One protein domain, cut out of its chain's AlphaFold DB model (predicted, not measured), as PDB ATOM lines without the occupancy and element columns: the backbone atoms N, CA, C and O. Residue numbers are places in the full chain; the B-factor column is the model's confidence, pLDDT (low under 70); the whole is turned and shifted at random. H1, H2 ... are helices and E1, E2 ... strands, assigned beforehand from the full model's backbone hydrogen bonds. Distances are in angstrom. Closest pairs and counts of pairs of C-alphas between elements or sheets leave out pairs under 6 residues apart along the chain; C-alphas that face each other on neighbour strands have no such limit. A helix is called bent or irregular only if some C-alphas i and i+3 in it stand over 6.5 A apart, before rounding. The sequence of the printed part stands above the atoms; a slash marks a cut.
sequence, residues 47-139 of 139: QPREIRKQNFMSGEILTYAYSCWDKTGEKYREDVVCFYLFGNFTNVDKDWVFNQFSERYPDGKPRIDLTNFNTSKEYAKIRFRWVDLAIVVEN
ATOM      1  N   GLN A  47     191.901 256.774 398.359       78.56
ATOM      2  CA  GLN A  47     191.409 255.465 398.764       78.56
ATOM      3  C   GLN A  47     192.171 254.381 397.988       78.56
ATOM      4  O   GLN A  47     192.189 254.433 396.746       78.56
ATOM      5  N   PRO A  48     192.773 253.397 398.681       86.12
ATOM      6  CA  PRO A  48     193.466 252.305 398.022       86.12
ATOM      7  C   PRO A  48     192.490 251.532 397.138       86.12
ATOM      8  O   PRO A  48     191.406 251.153 397.585       86.12
ATOM      9  N   ARG A  49     192.865 251.275 395.884       89.06
ATOM     10  CA  ARG A  49     192.068 250.426 394.990       89.06
ATOM     11  C   ARG A  49     192.623 249.012 394.959       89.06
ATOM     12  O   ARG A  49     193.806 248.821 394.687       89.06
ATOM     13  N   GLU A  50     191.760 248.030 395.179       90.44
ATOM     14  CA  GLU A  50     192.095 246.627 394.951       90.44
ATOM     15  C   GLU A  50     191.950 246.278 393.469       90.44
ATOM     16  O   GLU A  50     190.896 246.492 392.869       90.44
ATOM     17  N   ILE A  51     193.001 245.710 392.886       90.88
ATOM     18  CA  ILE A  51     193.016 245.183 391.526       90.88
ATOM     19  C   ILE A  51     193.355 243.701 391.611       90.88
ATOM     20  O   ILE A  51     194.417 243.321 392.105       90.88
ATOM     21  N   ARG A  52     192.452 242.858 391.110       92.75
ATOM     22  CA  ARG A  52     192.645 241.406 391.056       92.75
ATOM     23  C   ARG A  52     192.767 240.975 389.608       92.75
ATOM     24  O   ARG A  52     191.883 241.268 388.804       92.75
ATOM     25  N   LYS A  53     193.854 240.291 389.272       91.12
ATOM     26  CA  LYS A  53     194.120 239.801 387.918       91.12
ATOM     27  C   LYS A  53     194.891 238.488 387.992       91.12
ATOM     28  O   LYS A  53     195.592 238.244 388.960       91.12
ATOM     29  N   GLN A  54     194.776 237.636 386.976       89.12
ATOM     30  CA  GLN A  54     195.551 236.389 386.944       89.12
ATOM     31  C   GLN A  54     197.050 236.655 386.794       89.12
ATOM     32  O   GLN A  54     197.832 236.126 387.571       89.12
ATOM     33  N   ASN A  55     197.438 237.497 385.832       93.25
ATOM     34  CA  ASN A  55     198.832 237.842 385.559       93.25
ATOM     35  C   ASN A  55     198.970 239.353 385.352       93.25
ATOM     36  O   ASN A  55     198.168 239.946 384.621       93.25
ATOM     37  N   PHE A  56     200.000 239.941 385.952       95.31
ATOM     38  CA  PHE A  56     200.420 241.320 385.730       95.31
ATOM     39  C   PHE A  56     201.624 241.378 384.793       95.31
ATOM     40  O   PHE A  56     202.543 240.565 384.883       95.31
ATOM     41  N   MET A  57     201.623 242.374 383.910       95.94
ATOM     42  CA  MET A  57     202.758 242.704 383.045       95.94
ATOM     43  C   MET A  57     203.517 243.922 383.580       95.94
ATOM     44  O   MET A  57     202.932 244.785 384.238       95.94
ATOM     45  N   SER A  58     204.795 244.060 383.220       95.62
ATOM     46  CA  SER A  58     205.630 245.214 383.590       95.62
ATOM     47  C   SER A  58     204.979 246.567 383.274       95.62
ATOM     48  O   SER A  58     204.971 247.470 384.109       95.62
ATOM     49  N   GLY A  59     204.356 246.694 382.097       93.56
ATOM     50  CA  GLY A  59     203.661 247.922 381.692       93.56
ATOM     51  C   GLY A  59     202.453 248.271 382.570       93.56
ATOM     52  O   GLY A  59     202.115 249.444 382.724       93.56
ATOM     53  N   GLU A  60     201.820 247.279 383.201       94.12
ATOM     54  CA  GLU A  60     200.706 247.521 384.121       94.12
ATOM     55  C   GLU A  60     201.207 248.073 385.453       94.12
ATOM     56  O   GLU A  60     200.651 249.047 385.952       94.12
ATOM     57  N   ILE A  61     202.297 247.513 385.989       95.69
ATOM     58  CA  ILE A  61     202.946 248.038 387.198       95.69
ATOM     59  C   ILE A  61     203.358 249.492 386.988       95.69
ATOM     60  O   ILE A  61     203.061 250.344 387.824       95.69
ATOM     61  N   LEU A  62     203.957 249.785 385.834       95.81
ATOM     62  CA  LEU A  62     204.334 251.135 385.432       95.81
ATOM     63  C   LEU A  62     203.117 252.076 385.380       95.81
ATOM     64  O   LEU A  62     203.142 253.167 385.945       95.81
ATOM     65  N   THR A  63     202.018 251.629 384.766       95.75
ATOM     66  CA  THR A  63     200.772 252.405 384.662       95.75
ATOM     67  C   THR A  63     200.187 252.720 386.039       95.75
ATOM     68  O   THR A  63     199.787 253.856 386.299       95.75
ATOM     69  N   TYR A  64     200.163 251.746 386.952       94.31
ATOM     70  CA  TYR A  64     199.684 251.975 388.315       94.31
ATOM     71  C   TYR A  64     200.633 252.866 389.123       94.31
ATOM     72  O   TYR A  64     200.163 253.702 389.894       94.31
ATOM     73  N   ALA A  65     201.947 252.747 388.922       95.00
ATOM     74  CA  ALA A  65     202.935 253.625 389.540       95.00
ATOM     75  C   ALA A  65     202.739 255.086 389.098       95.00
ATOM     76  O   ALA A  65     202.666 255.977 389.946       95.00
ATOM     77  N   TYR A  66     202.555 255.330 387.796       94.62
ATOM     78  CA  TYR A  66     202.234 256.661 387.273       94.62
ATOM     79  C   TYR A  66     200.907 257.179 387.810       94.62
ATOM     80  O   TYR A  66     200.849 258.292 388.316       94.62
ATOM     81  N   SER A  67     199.860 256.351 387.803       92.94
ATOM     82  CA  SER A  67     198.560 256.754 388.341       92.94
ATOM     83  C   SER A  67     198.621 257.085 389.837       92.94
ATOM     84  O   SER A  67     197.887 257.956 390.301       92.94
ATOM     85  N   CYS A  68     199.479 256.408 390.604       92.12
ATOM     86  CA  CYS A  68     199.698 256.718 392.014       92.12
ATOM     87  C   CYS A  68     200.370 258.084 392.184       92.12
ATOM     88  O   CYS A  68     199.908 258.890 392.992       92.12
ATOM     89  N   TRP A  69     201.399 258.371 391.382       93.00
ATOM     90  CA  TRP A  69     202.043 259.681 391.374       93.00
ATOM     91  C   TRP A  69     201.091 260.795 390.934       93.00
ATOM     92  O   TRP A  69     200.983 261.793 391.630       93.00
ATOM     93  N   ASP A  70     200.330 260.611 389.857       90.19
ATOM     94  CA  ASP A  70     199.407 261.635 389.346       90.19
ATOM     95  C   ASP A  70     198.328 262.022 390.374       90.19
ATOM     96  O   ASP A  70     197.863 263.161 390.397       90.19
ATOM     97  N   LYS A  71     197.928 261.082 391.243       86.50
ATOM     98  CA  LYS A  71     196.954 261.321 392.323       86.50
ATOM     99  C   LYS A  71     197.551 261.966 393.569       86.50
ATOM    100  O   LYS A  71     196.822 262.623 394.306       86.50
ATOM    101  N   THR A  72     198.828 261.718 393.839       86.62
ATOM    102  CA  THR A  72     199.516 262.201 395.041       86.62
ATOM    103  C   THR A  72     200.361 263.415 394.675       86.62
ATOM    104  O   THR A  72     199.995 264.558 394.958       86.62
ATOM    105  N   GLY A  73     201.449 263.182 393.954       79.88
ATOM    106  CA  GLY A  73     202.319 264.215 393.428       79.88
ATOM    107  C   GLY A  73     202.986 265.024 394.535       79.88
ATOM    108  O   GLY A  73     202.918 264.711 395.723       79.88
ATOM    109  N   GLU A  74     203.601 266.137 394.146       76.81
ATOM    110  CA  GLU A  74     204.345 267.003 395.073       76.81
ATOM    111  C   GLU A  74     203.465 267.724 396.104       76.81
ATOM    112  O   GLU A  74     203.959 268.256 397.098       76.81
ATOM    113  N   LYS A  75     202.150 267.778 395.869       74.94
ATOM    114  CA  LYS A  75     201.201 268.479 396.746       74.94
ATOM    115  C   LYS A  75     200.761 267.623 397.930       74.94
ATOM    116  O   LYS A  75     200.273 268.175 398.916       74.94
ATOM    117  N   TYR A  76     200.933 266.306 397.840       80.56
ATOM    118  CA  TYR A  76     200.555 265.371 398.887       80.56
ATOM    119  C   TYR A  76     201.632 265.316 399.971       80.56
ATOM    120  O   TYR A  76     202.820 265.267 399.661       80.56
ATOM    121  N   ARG A  77     201.229 265.360 401.245       81.44
ATOM    122  CA  ARG A  77     202.151 265.495 402.390       81.44
ATOM    123  C   ARG A  77     202.195 264.283 403.319       81.44
ATOM    124  O   ARG A  77     202.733 264.377 404.416       81.44
ATOM    125  N   GLU A  78     201.625 263.162 402.893       85.50
ATOM    126  CA  GLU A  78     201.504 261.954 403.708       85.50
ATOM    127  C   GLU A  78     201.849 260.699 402.898       85.50
ATOM    128  O   GLU A  78     201.748 260.679 401.671       85.50
ATOM    129  N   ASP A  79     202.251 259.630 403.578       87.50
ATOM    130  CA  ASP A  79     202.391 258.321 402.941       87.50
ATOM    131  C   ASP A  79     201.000 257.758 402.631       87.50
ATOM    132  O   ASP A  79     200.114 257.768 403.487       87.50
ATOM    133  N   VAL A  80     200.796 257.225 401.426       90.50
ATOM    134  CA  VAL A  80     199.491 256.663 401.057       90.50
ATOM    135  C   VAL A  80     199.610 255.454 400.149       90.50
ATOM    136  O   VAL A  80     200.413 255.418 399.219       90.50
ATOM    137  N   VAL A  81     198.792 254.437 400.415       91.62
ATOM    138  CA  VAL A  81     198.687 253.259 399.553       91.62
ATOM    139  C   VAL A  81     197.683 253.558 398.446       91.62
ATOM    140  O   VAL A  81     196.498 253.736 398.703       91.62
ATOM    141  N   CYS A  82     198.149 253.588 397.203       91.44
ATOM    142  CA  CYS A  82     197.301 253.858 396.048       91.44
ATOM    143  C   CYS A  82     196.580 252.596 395.562       91.44
ATOM    144  O   CYS A  82     195.414 252.657 395.158       91.44
ATOM    145  N   PHE A  83     197.278 251.455 395.571       93.50
ATOM    146  CA  PHE A  83     196.783 250.210 394.989       93.50
ATOM    147  C   PHE A  83     197.218 248.982 395.784       93.50
ATOM    148  O   PHE A  83     198.362 248.895 396.231       93.50
ATOM    149  N   TYR A  84     196.315 248.010 395.860       92.88
ATOM    150  CA  TYR A  84     196.586 246.632 396.252       92.88
ATOM    151  C   TYR A  84     196.403 245.741 395.026       92.88
ATOM    152  O   TYR A  84     195.326 245.704 394.436       92.88
ATOM    153  N   LEU A  85     197.460 245.052 394.621       94.75
ATOM    154  CA  LEU A  85     197.504 244.194 393.446       94.75
ATOM    155  C   LEU A  85     197.527 242.736 393.903       94.75
ATOM    156  O   LEU A  85     198.416 242.343 394.655       94.75
ATOM    157  N   PHE A  86     196.570 241.939 393.433       93.25
ATOM    158  CA  PHE A  86     196.479 240.506 393.720       93.25
ATOM    159  C   PHE A  86     196.522 239.720 392.415       93.25
ATOM    160  O   PHE A  86     195.660 239.917 391.552       93.25
ATOM    161  N   GLY A  87     197.523 238.860 392.261       92.69
ATOM    162  CA  GLY A  87     197.780 238.122 391.028       92.69
ATOM    163  C   GLY A  87     199.229 237.689 390.881       92.69
ATOM    164  O   GLY A  87     200.061 237.963 391.735       92.69
ATOM    165  N   ASN A  88     199.539 237.028 389.772       93.12
ATOM    166  CA  ASN A  88     200.889 236.572 389.473       93.12
ATOM    167  C   ASN A  88     201.742 237.697 388.850       93.12
ATOM    168  O   ASN A  88     201.298 238.368 387.915       93.12
ATOM    169  N   PHE A  89     202.974 237.877 389.337       95.19
ATOM    170  CA  PHE A  89     203.934 238.879 388.856       95.19
ATOM    171  C   PHE A  89     205.189 238.268 388.214       95.19
ATOM    172  O   PHE A  89     206.153 238.992 387.970       95.19
ATOM    173  N   THR A  90     205.212 236.969 387.901       94.12
ATOM    174  CA  THR A  90     206.383 236.307 387.294       94.12
ATOM    175  C   THR A  90     206.805 236.917 385.956       94.12
ATOM    176  O   THR A  90     207.974 236.838 385.596       94.12
ATOM    177  N   ASN A  91     205.873 237.550 385.240       93.44
ATOM    178  CA  ASN A  91     206.130 238.232 383.969       93.44
ATOM    179  C   ASN A  91     206.553 239.704 384.138       93.44
ATOM    180  O   ASN A  91     206.631 240.434 383.148       93.44
ATOM    181  N   VAL A  92     206.771 240.169 385.371       95.06
ATOM    182  CA  VAL A  92     207.213 241.536 385.646       95.06
ATOM    183  C   VAL A  92     208.734 241.590 385.720       95.06
ATOM    184  O   VAL A  92     209.358 241.037 386.622       95.06
ATOM    185  N   ASP A  93     209.315 242.333 384.788       95.75
ATOM    186  CA  ASP A  93     210.728 242.697 384.775       95.75
ATOM    187  C   ASP A  93     210.933 244.005 385.554       95.75
ATOM    188  O   ASP A  93     210.488 245.077 385.134       95.75
ATOM    189  N   LYS A  94     211.596 243.909 386.711       94.94
ATOM    190  CA  LYS A  94     211.844 245.049 387.603       94.94
ATOM    191  C   LYS A  94     212.810 246.063 387.002       94.94
ATOM    192  O   LYS A  94     212.596 247.261 387.182       94.94
ATOM    193  N   ASP A  95     213.824 245.600 386.283       95.62
ATOM    194  CA  ASP A  95     214.844 246.469 385.701       95.62
ATOM    195  C   ASP A  95     214.235 247.267 384.550       95.62
ATOM    196  O   ASP A  95     214.415 248.482 384.455       95.62
ATOM    197  N   TRP A  96     213.408 246.612 383.733       96.12
ATOM    198  CA  TRP A  96     212.643 247.296 382.698       96.12
ATOM    199  C   TRP A  96     211.697 248.353 383.285       96.12
ATOM    200  O   TRP A  96     211.680 249.486 382.801       96.12
ATOM    201  N   VAL A  97     210.949 248.032 384.352       95.75
ATOM    202  CA  VAL A  97     210.056 249.005 385.015       95.75
ATOM    203  C   VAL A  97     210.852 250.188 385.567       95.75
ATOM    204  O   VAL A  97     210.450 251.333 385.369       95.75
ATOM    205  N   PHE A  98     211.981 249.930 386.231       95.56
ATOM    206  CA  PHE A  98     212.842 250.975 386.781       95.56
ATOM    207  C   PHE A  98     213.374 251.913 385.689       95.56
ATOM    208  O   PHE A  98     213.280 253.137 385.826       95.56
ATOM    209  N   ASN A  99     213.878 251.350 384.588       96.19
ATOM    210  CA  ASN A  99     214.428 252.115 383.472       96.19
ATOM    211  C   ASN A  99     213.350 252.981 382.808       96.19
ATOM    212  O   ASN A  99     213.530 254.187 382.674       96.19
ATOM    213  N   GLN A 100     212.190 252.400 382.489       96.25
ATOM    214  CA  GLN A 100     211.075 253.128 381.870       96.25
ATOM    215  C   GLN A 100     210.497 254.219 382.782       96.25
ATOM    216  O   GLN A 100     210.090 255.289 382.326       96.25
ATOM    217  N   PHE A 101     210.467 253.983 384.094       94.62
ATOM    218  CA  PHE A 101     210.048 255.005 385.046       94.62
ATOM    219  C   PHE A 101     211.055 256.161 385.109       94.62
ATOM    220  O   PHE A 101     210.651 257.322 385.091       94.62
ATOM    221  N   SER A 102     212.352 255.846 385.120       93.94
ATOM    222  CA  SER A 102     213.439 256.833 385.162       93.94
ATOM    223  C   SER A 102     213.541 257.654 383.873       93.94
ATOM    224  O   SER A 102     213.811 258.849 383.935       93.94
ATOM    225  N   GLU A 103     213.253 257.060 382.713       94.62
ATOM    226  CA  GLU A 103     213.176 257.774 381.428       94.62
ATOM    227  C   GLU A 103     212.090 258.861 381.428       94.62
ATOM    228  O   GLU A 103     212.293 259.942 380.876       94.62
ATOM    229  N   ARG A 104     210.944 258.605 382.076       93.00
ATOM    230  CA  ARG A 104     209.860 259.592 382.201       93.00
ATOM    231  C   ARG A 104     210.204 260.731 383.165       93.00
ATOM    232  O   ARG A 104     209.709 261.841 382.980       93.00
ATOM    233  N   TYR A 105     211.015 260.454 384.184       91.25
ATOM    234  CA  TYR A 105     211.378 261.401 385.239       91.25
ATOM    235  C   TYR A 105     212.902 261.582 385.314       91.25
ATOM    236  O   TYR A 105     213.530 261.136 386.278       91.25
ATOM    237  N   PRO A 106     213.511 262.258 384.319       89.62
ATOM    238  CA  PRO A 106     214.966 262.393 384.218       89.62
ATOM    239  C   PRO A 106     215.580 263.176 385.389       89.62
ATOM    240  O   PRO A 106     216.725 262.933 385.763       89.62
ATOM    241  N   ASP A 107     214.801 264.057 386.021       88.69
ATOM    242  CA  ASP A 107     215.209 264.813 387.211       88.69
ATOM    243  C   ASP A 107     215.241 263.949 388.490       88.69
ATOM    244  O   ASP A 107     215.601 264.418 389.574       88.69
ATOM    245  N   GLY A 108     214.843 262.674 388.388       85.56
ATOM    246  CA  GLY A 108     214.849 261.710 389.482       85.56
ATOM    247  C   GLY A 108     213.737 261.921 390.510       85.56
ATOM    248  O   GLY A 108     213.870 261.442 391.639       85.56
ATOM    249  N   LYS A 109     212.670 262.652 390.153       88.06
ATOM    250  CA  LYS A 109     211.473 262.867 390.979       88.06
ATOM    251  C   LYS A 109     210.195 262.670 390.152       88.06
ATOM    252  O   LYS A 109     210.042 263.350 389.138       88.06
ATOM    253  N   PRO A 110     209.262 261.809 390.594       92.50
ATOM    254  CA  PRO A 110     209.375 260.887 391.728       92.50
ATOM    255  C   PRO A 110     210.433 259.803 391.485       92.50
ATOM    256  O   PRO A 110     210.810 259.530 390.348       92.50
ATOM    257  N   ARG A 111     210.899 259.163 392.560       93.44
ATOM    258  CA  ARG A 111     211.714 257.938 392.465       93.44
ATOM    259  C   ARG A 111     210.815 256.710 392.421       93.44
ATOM    260  O   ARG A 111     209.690 256.766 392.909       93.44
ATOM    261  N   ILE A 112     211.313 255.595 391.899       95.56
ATOM    262  CA  ILE A 112     210.658 254.293 392.055       95.56
ATOM    263  C   ILE A 112     211.536 253.362 392.892       95.56
ATOM    264  O   ILE A 112     212.737 253.249 392.653       95.56
ATOM    265  N   ASP A 113     210.937 252.715 393.887       95.62
ATOM    266  CA  ASP A 113     211.580 251.743 394.768       95.62
ATOM    267  C   ASP A 113     210.923 250.373 394.571       95.62
ATOM    268  O   ASP A 113     209.760 250.163 394.922       95.62
ATOM    269  N   LEU A 114     211.682 249.450 393.976       95.50
ATOM    270  CA  LEU A 114     211.287 248.064 393.705       95.50
ATOM    271  C   LEU A 114     212.088 247.064 394.558       95.50
ATOM    272  O   LEU A 114     212.051 245.858 394.300       95.50
ATOM    273  N   THR A 115     212.837 247.544 395.556       94.75
ATOM    274  CA  THR A 115     213.779 246.724 396.340       94.75
ATOM    275  C   THR A 115     213.053 245.596 397.067       94.75
ATOM    276  O   THR A 115     213.475 244.441 397.027       94.75
ATOM    277  N   ASN A 116     211.904 245.923 397.661       94.50
ATOM    278  CA  ASN A 116     211.065 244.990 398.411       94.50
ATOM    279  C   ASN A 116     209.993 244.317 397.543       94.50
ATOM    280  O   ASN A 116     209.071 243.700 398.071       94.50
ATOM    281  N   PHE A 117     210.074 244.443 396.217       95.81
ATOM    282  CA  PHE A 117     209.130 243.799 395.317       95.81
ATOM    283  C   PHE A 117     209.612 242.392 394.946       95.81
ATOM    284  O   PHE A 117     210.568 242.211 394.175       95.81
ATOM    285  N   ASN A 118     208.938 241.382 395.501       93.62
ATOM    286  CA  ASN A 118     209.159 239.975 395.181       93.62
ATOM    287  C   ASN A 118     208.135 239.480 394.144       93.62
ATOM    288  O   ASN A 118     206.963 239.294 394.469       93.62
ATOM    289  N   THR A 119     208.575 239.220 392.913       93.31
ATOM    290  CA  THR A 119     207.710 238.779 391.802       93.31
ATOM    291  C   THR A 119     207.139 237.368 391.975       93.31
ATOM    292  O   THR A 119     206.200 237.004 391.271       93.31
ATOM    293  N   SER A 120     207.660 236.588 392.928       92.56
ATOM    294  CA  SER A 120     207.167 235.244 393.252       92.56
ATOM    295  C   SER A 120     205.977 235.238 394.216       92.56
ATOM    296  O   SER A 120     205.374 234.186 394.418       92.56
ATOM    297  N   LYS A 121     205.647 236.367 394.860       91.50
ATOM    298  CA  LYS A 121     204.450 236.471 395.713       91.50
ATOM    299  C   LYS A 121     203.236 236.837 394.866       91.50
ATOM    300  O   LYS A 121     203.372 237.562 393.897       91.50
ATOM    301  N   GLU A 122     202.043 236.431 395.288       92.31
ATOM    302  CA  GLU A 122     200.786 236.730 394.574       92.31
ATOM    303  C   GLU A 122     200.129 238.059 394.990       92.31
ATOM    304  O   GLU A 122     198.957 238.324 394.712       92.31
ATOM    305  N   TYR A 123     200.873 238.899 395.703       93.31
ATOM    306  CA  TYR A 123     200.398 240.177 396.207       93.31
ATOM    307  C   TYR A 123     201.493 241.232 396.102       93.31
ATOM    308  O   TYR A 123     202.669 240.935 396.308       93.31
ATOM    309  N   ALA A 124     201.092 242.467 395.815       95.19
ATOM    310  CA  ALA A 124     201.923 243.653 395.939       95.19
ATOM    311  C   ALA A 124     201.071 244.872 396.268       95.19
ATOM    312  O   ALA A 124     199.915 244.966 395.862       95.19
ATOM    313  N   LYS A 125     201.644 245.843 396.971       95.31
ATOM    314  CA  LYS A 125     201.029 247.159 397.145       95.31
ATOM    315  C   LYS A 125     201.906 248.231 396.525       95.31
ATOM    316  O   LYS A 125     203.132 248.159 396.595       95.31
ATOM    317  N   ILE A 126     201.255 249.229 395.941       95.62
ATOM    318  CA  ILE A 126     201.899 250.430 395.412       95.62
ATOM    319  C   ILE A 126     201.544 251.572 396.349       95.62
ATOM    320  O   ILE A 126     200.367 251.922 396.486       95.62
ATOM    321  N   ARG A 127     202.557 252.147 396.994       93.88
ATOM    322  CA  ARG A 127     202.395 253.280 397.903       93.88
ATOM    323  C   ARG A 127     203.269 254.452 397.497       93.88
ATOM    324  O   ARG A 127     204.392 254.267 397.042       93.88
ATOM    325  N   PHE A 128     202.757 255.648 397.711       94.69
ATOM    326  CA  PHE A 128     203.545 256.862 397.711       94.69
ATOM    327  C   PHE A 128     204.183 257.049 399.089       94.69
ATOM    328  O   PHE A 128     203.518 256.879 400.115       94.69
ATOM    329  N   ARG A 129     205.476 257.373 399.100       93.25
ATOM    330  CA  ARG A 129     206.256 257.716 400.285       93.25
ATOM    331  C   ARG A 129     206.656 259.183 400.182       93.25
ATOM    332  O   ARG A 129     207.382 259.574 399.270       93.25
ATOM    333  N   TRP A 130     206.160 260.001 401.102       89.69
ATOM    334  CA  TRP A 130     206.317 261.452 401.024       89.69
ATOM    335  C   TRP A 130     207.752 261.903 401.327       89.69
ATOM    336  O   TRP A 130     208.265 262.804 400.668       89.69
ATOM    337  N   VAL A 131     208.417 261.242 402.280       88.38
ATOM    338  CA  VAL A 131     209.749 261.625 402.790       88.38
ATOM    339  C   VAL A 131     210.803 261.751 401.681       88.38
ATOM    340  O   VAL A 131     211.641 262.648 401.722       88.38
ATOM    341  N   ASP A 132     210.764 260.862 400.692       90.12
ATOM    342  CA  ASP A 132     211.714 260.778 399.578       90.12
ATOM    343  C   ASP A 132     211.051 260.960 398.201       90.12
ATOM    344  O   ASP A 132     211.718 260.799 397.176       90.12
ATOM    345  N   LEU A 133     209.762 261.328 398.173       91.88
ATOM    346  CA  LEU A 133     208.931 261.414 396.967       91.88
ATOM    347  C   LEU A 133     209.052 260.151 396.096       91.88
ATOM    348  O   LEU A 133     209.270 260.230 394.882       91.88
ATOM    349  N   ALA A 134     208.957 258.979 396.724       94.38
ATOM    350  CA  ALA A 134     209.116 257.697 396.054       94.38
ATOM    351  C   ALA A 134     207.783 256.967 395.859       94.38
ATOM    352  O   ALA A 134     206.932 256.912 396.747       94.38
ATOM    353  N   ILE A 135     207.629 256.337 394.698       96.31
ATOM    354  CA  ILE A 135     206.637 255.297 394.454       96.31
ATOM    355  C   ILE A 135     207.267 253.958 394.814       96.31
ATOM    356  O   ILE A 135     208.228 253.515 394.193       96.31
ATOM    357  N   VAL A 136     206.722 253.311 395.832       96.69
ATOM    358  CA  VAL A 136     207.247 252.072 396.396       96.69
ATOM    359  C   VAL A 136     206.329 250.934 396.001       96.69
ATOM    360  O   VAL A 136     205.128 250.978 396.287       96.69
ATOM    361  N   VAL A 137     206.901 249.905 395.389       96.12
ATOM    362  CA  VAL A 137     206.223 248.636 395.131       96.12
ATOM    363  C   VAL A 137     206.815 247.607 396.088       96.12
ATOM    364  O   VAL A 137     208.018 247.359 396.074       96.12
ATOM    365  N   GLU A 138     205.993 247.039 396.966       95.62
ATOM    366  CA  GLU A 138     206.472 246.122 398.007       95.62
ATOM    367  C   GLU A 138     205.440 245.045 398.356       95.62
ATOM    368  O   GLU A 138     204.239 245.219 398.113       95.62
ATOM    369  N   ASN A 139     205.914 243.932 398.926       89.25
ATOM    370  CA  ASN A 139     205.080 242.819 399.384       89.25
ATOM    371  C   ASN A 139     205.675 241.979 400.510       89.25
ATOM    372  O   ASN A 139     206.901 241.989 400.741       89.25
TER     373      ASN A 139
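This is residues 47 to 139 of the 139 residues of an uncharacterized protein of Candidatus Aenigmarchaeota archaeon (UniProt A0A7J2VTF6). A strongly twisted five-stranded sheet forms a wall, with the long helix H1 packed along its strands over E4 and E5, and the shorter helix H2 packed on edge strand E3 and meeting H1 at a steep tilt through residues 58 to 62 of H1 alone. Strand E1 makes the opposite edge, far from H2. The printed part has 93 residues, with two named helices and five named strands that follow each other along the chain as E1, H1, E2, H2, E3, E4, E5; the sheet is mixed, in the order E1, E2, E4, E5, E3. The class is mixed, helices and strands. The whole is compact and rounded, with a radius of gyration of the C-alphas of 12.2 A and spans of 34 by 28 by 19 A.

In the sheet, inner strand E4, residues 123 to 129, and E5, residues 134 to 138, form an antiparallel hairpin, with N 127 and O 136 2.9 A apart. On the other side of E4, E2, residues 80 to 88, is antiparallel to it, with N 126 and O 83 at 2.9 A. E1, residues 49 to 55, is an edge strand parallel to E2, with N 51 and O 84 at 2.8 A. E3, residues 111 to 113, is the other edge strand, parallel to E5, with N 135 and O 111 at 2.8 A. H1, residues 58 to 75, is on the sheet at a height of 8.0 A, over E4 and E5; it runs along the strands, at 26 degrees to E4 on the local plane. The closest C-alphas of H1 and E5 are those of Ala 65 and Ile 135, 6.4 A apart. H2, residues 94 to 104, is on the sheet too; its closest C-alpha pair with E3 is Phe 98 and Ile 112, 6.6 A. H1 touches H2 with residues 58 to 62 alone, the same way at a steep tilt of 46 degrees; the closest C-alphas, those of Ser 58 and Val 97, are 6.0 A apart. The arrangement has two layers, helices on one face of a sheet. E1, H1, E2 is a strand-helix-strand unit, two parallel neighbour strands with a helix between, with a right-handed crossover. E2, H2, E3 is a split one, with E4 and E5 between its strands, also right-handed. Every O i to N i+4 pair is within hydrogen-bond range in H2, and 12 of 14 in H1.

E2 is 23.2 A long, E4 18.9 A, E1 17.1 A, E5 12.0 A and E3 6.6 A. E1 begins at C-alpha 49 (192.068, 250.426, 394.990), and E5 ends at C-alpha 138 (206.472, 246.122, 398.007). H1 is 27.1 A long, with a kink of 40 degrees near residue 69, and is irregular: C-alphas 71 and 74 are 9.7 A apart. H2 is 15.6 A long.

The two C-alphas farthest apart, those of Gln 54 and Asp 107, are 34.6 A apart. The printed part has no cut and no long link. The mean pLDDT of the printed part is 92.1, and no printed residue is under 70.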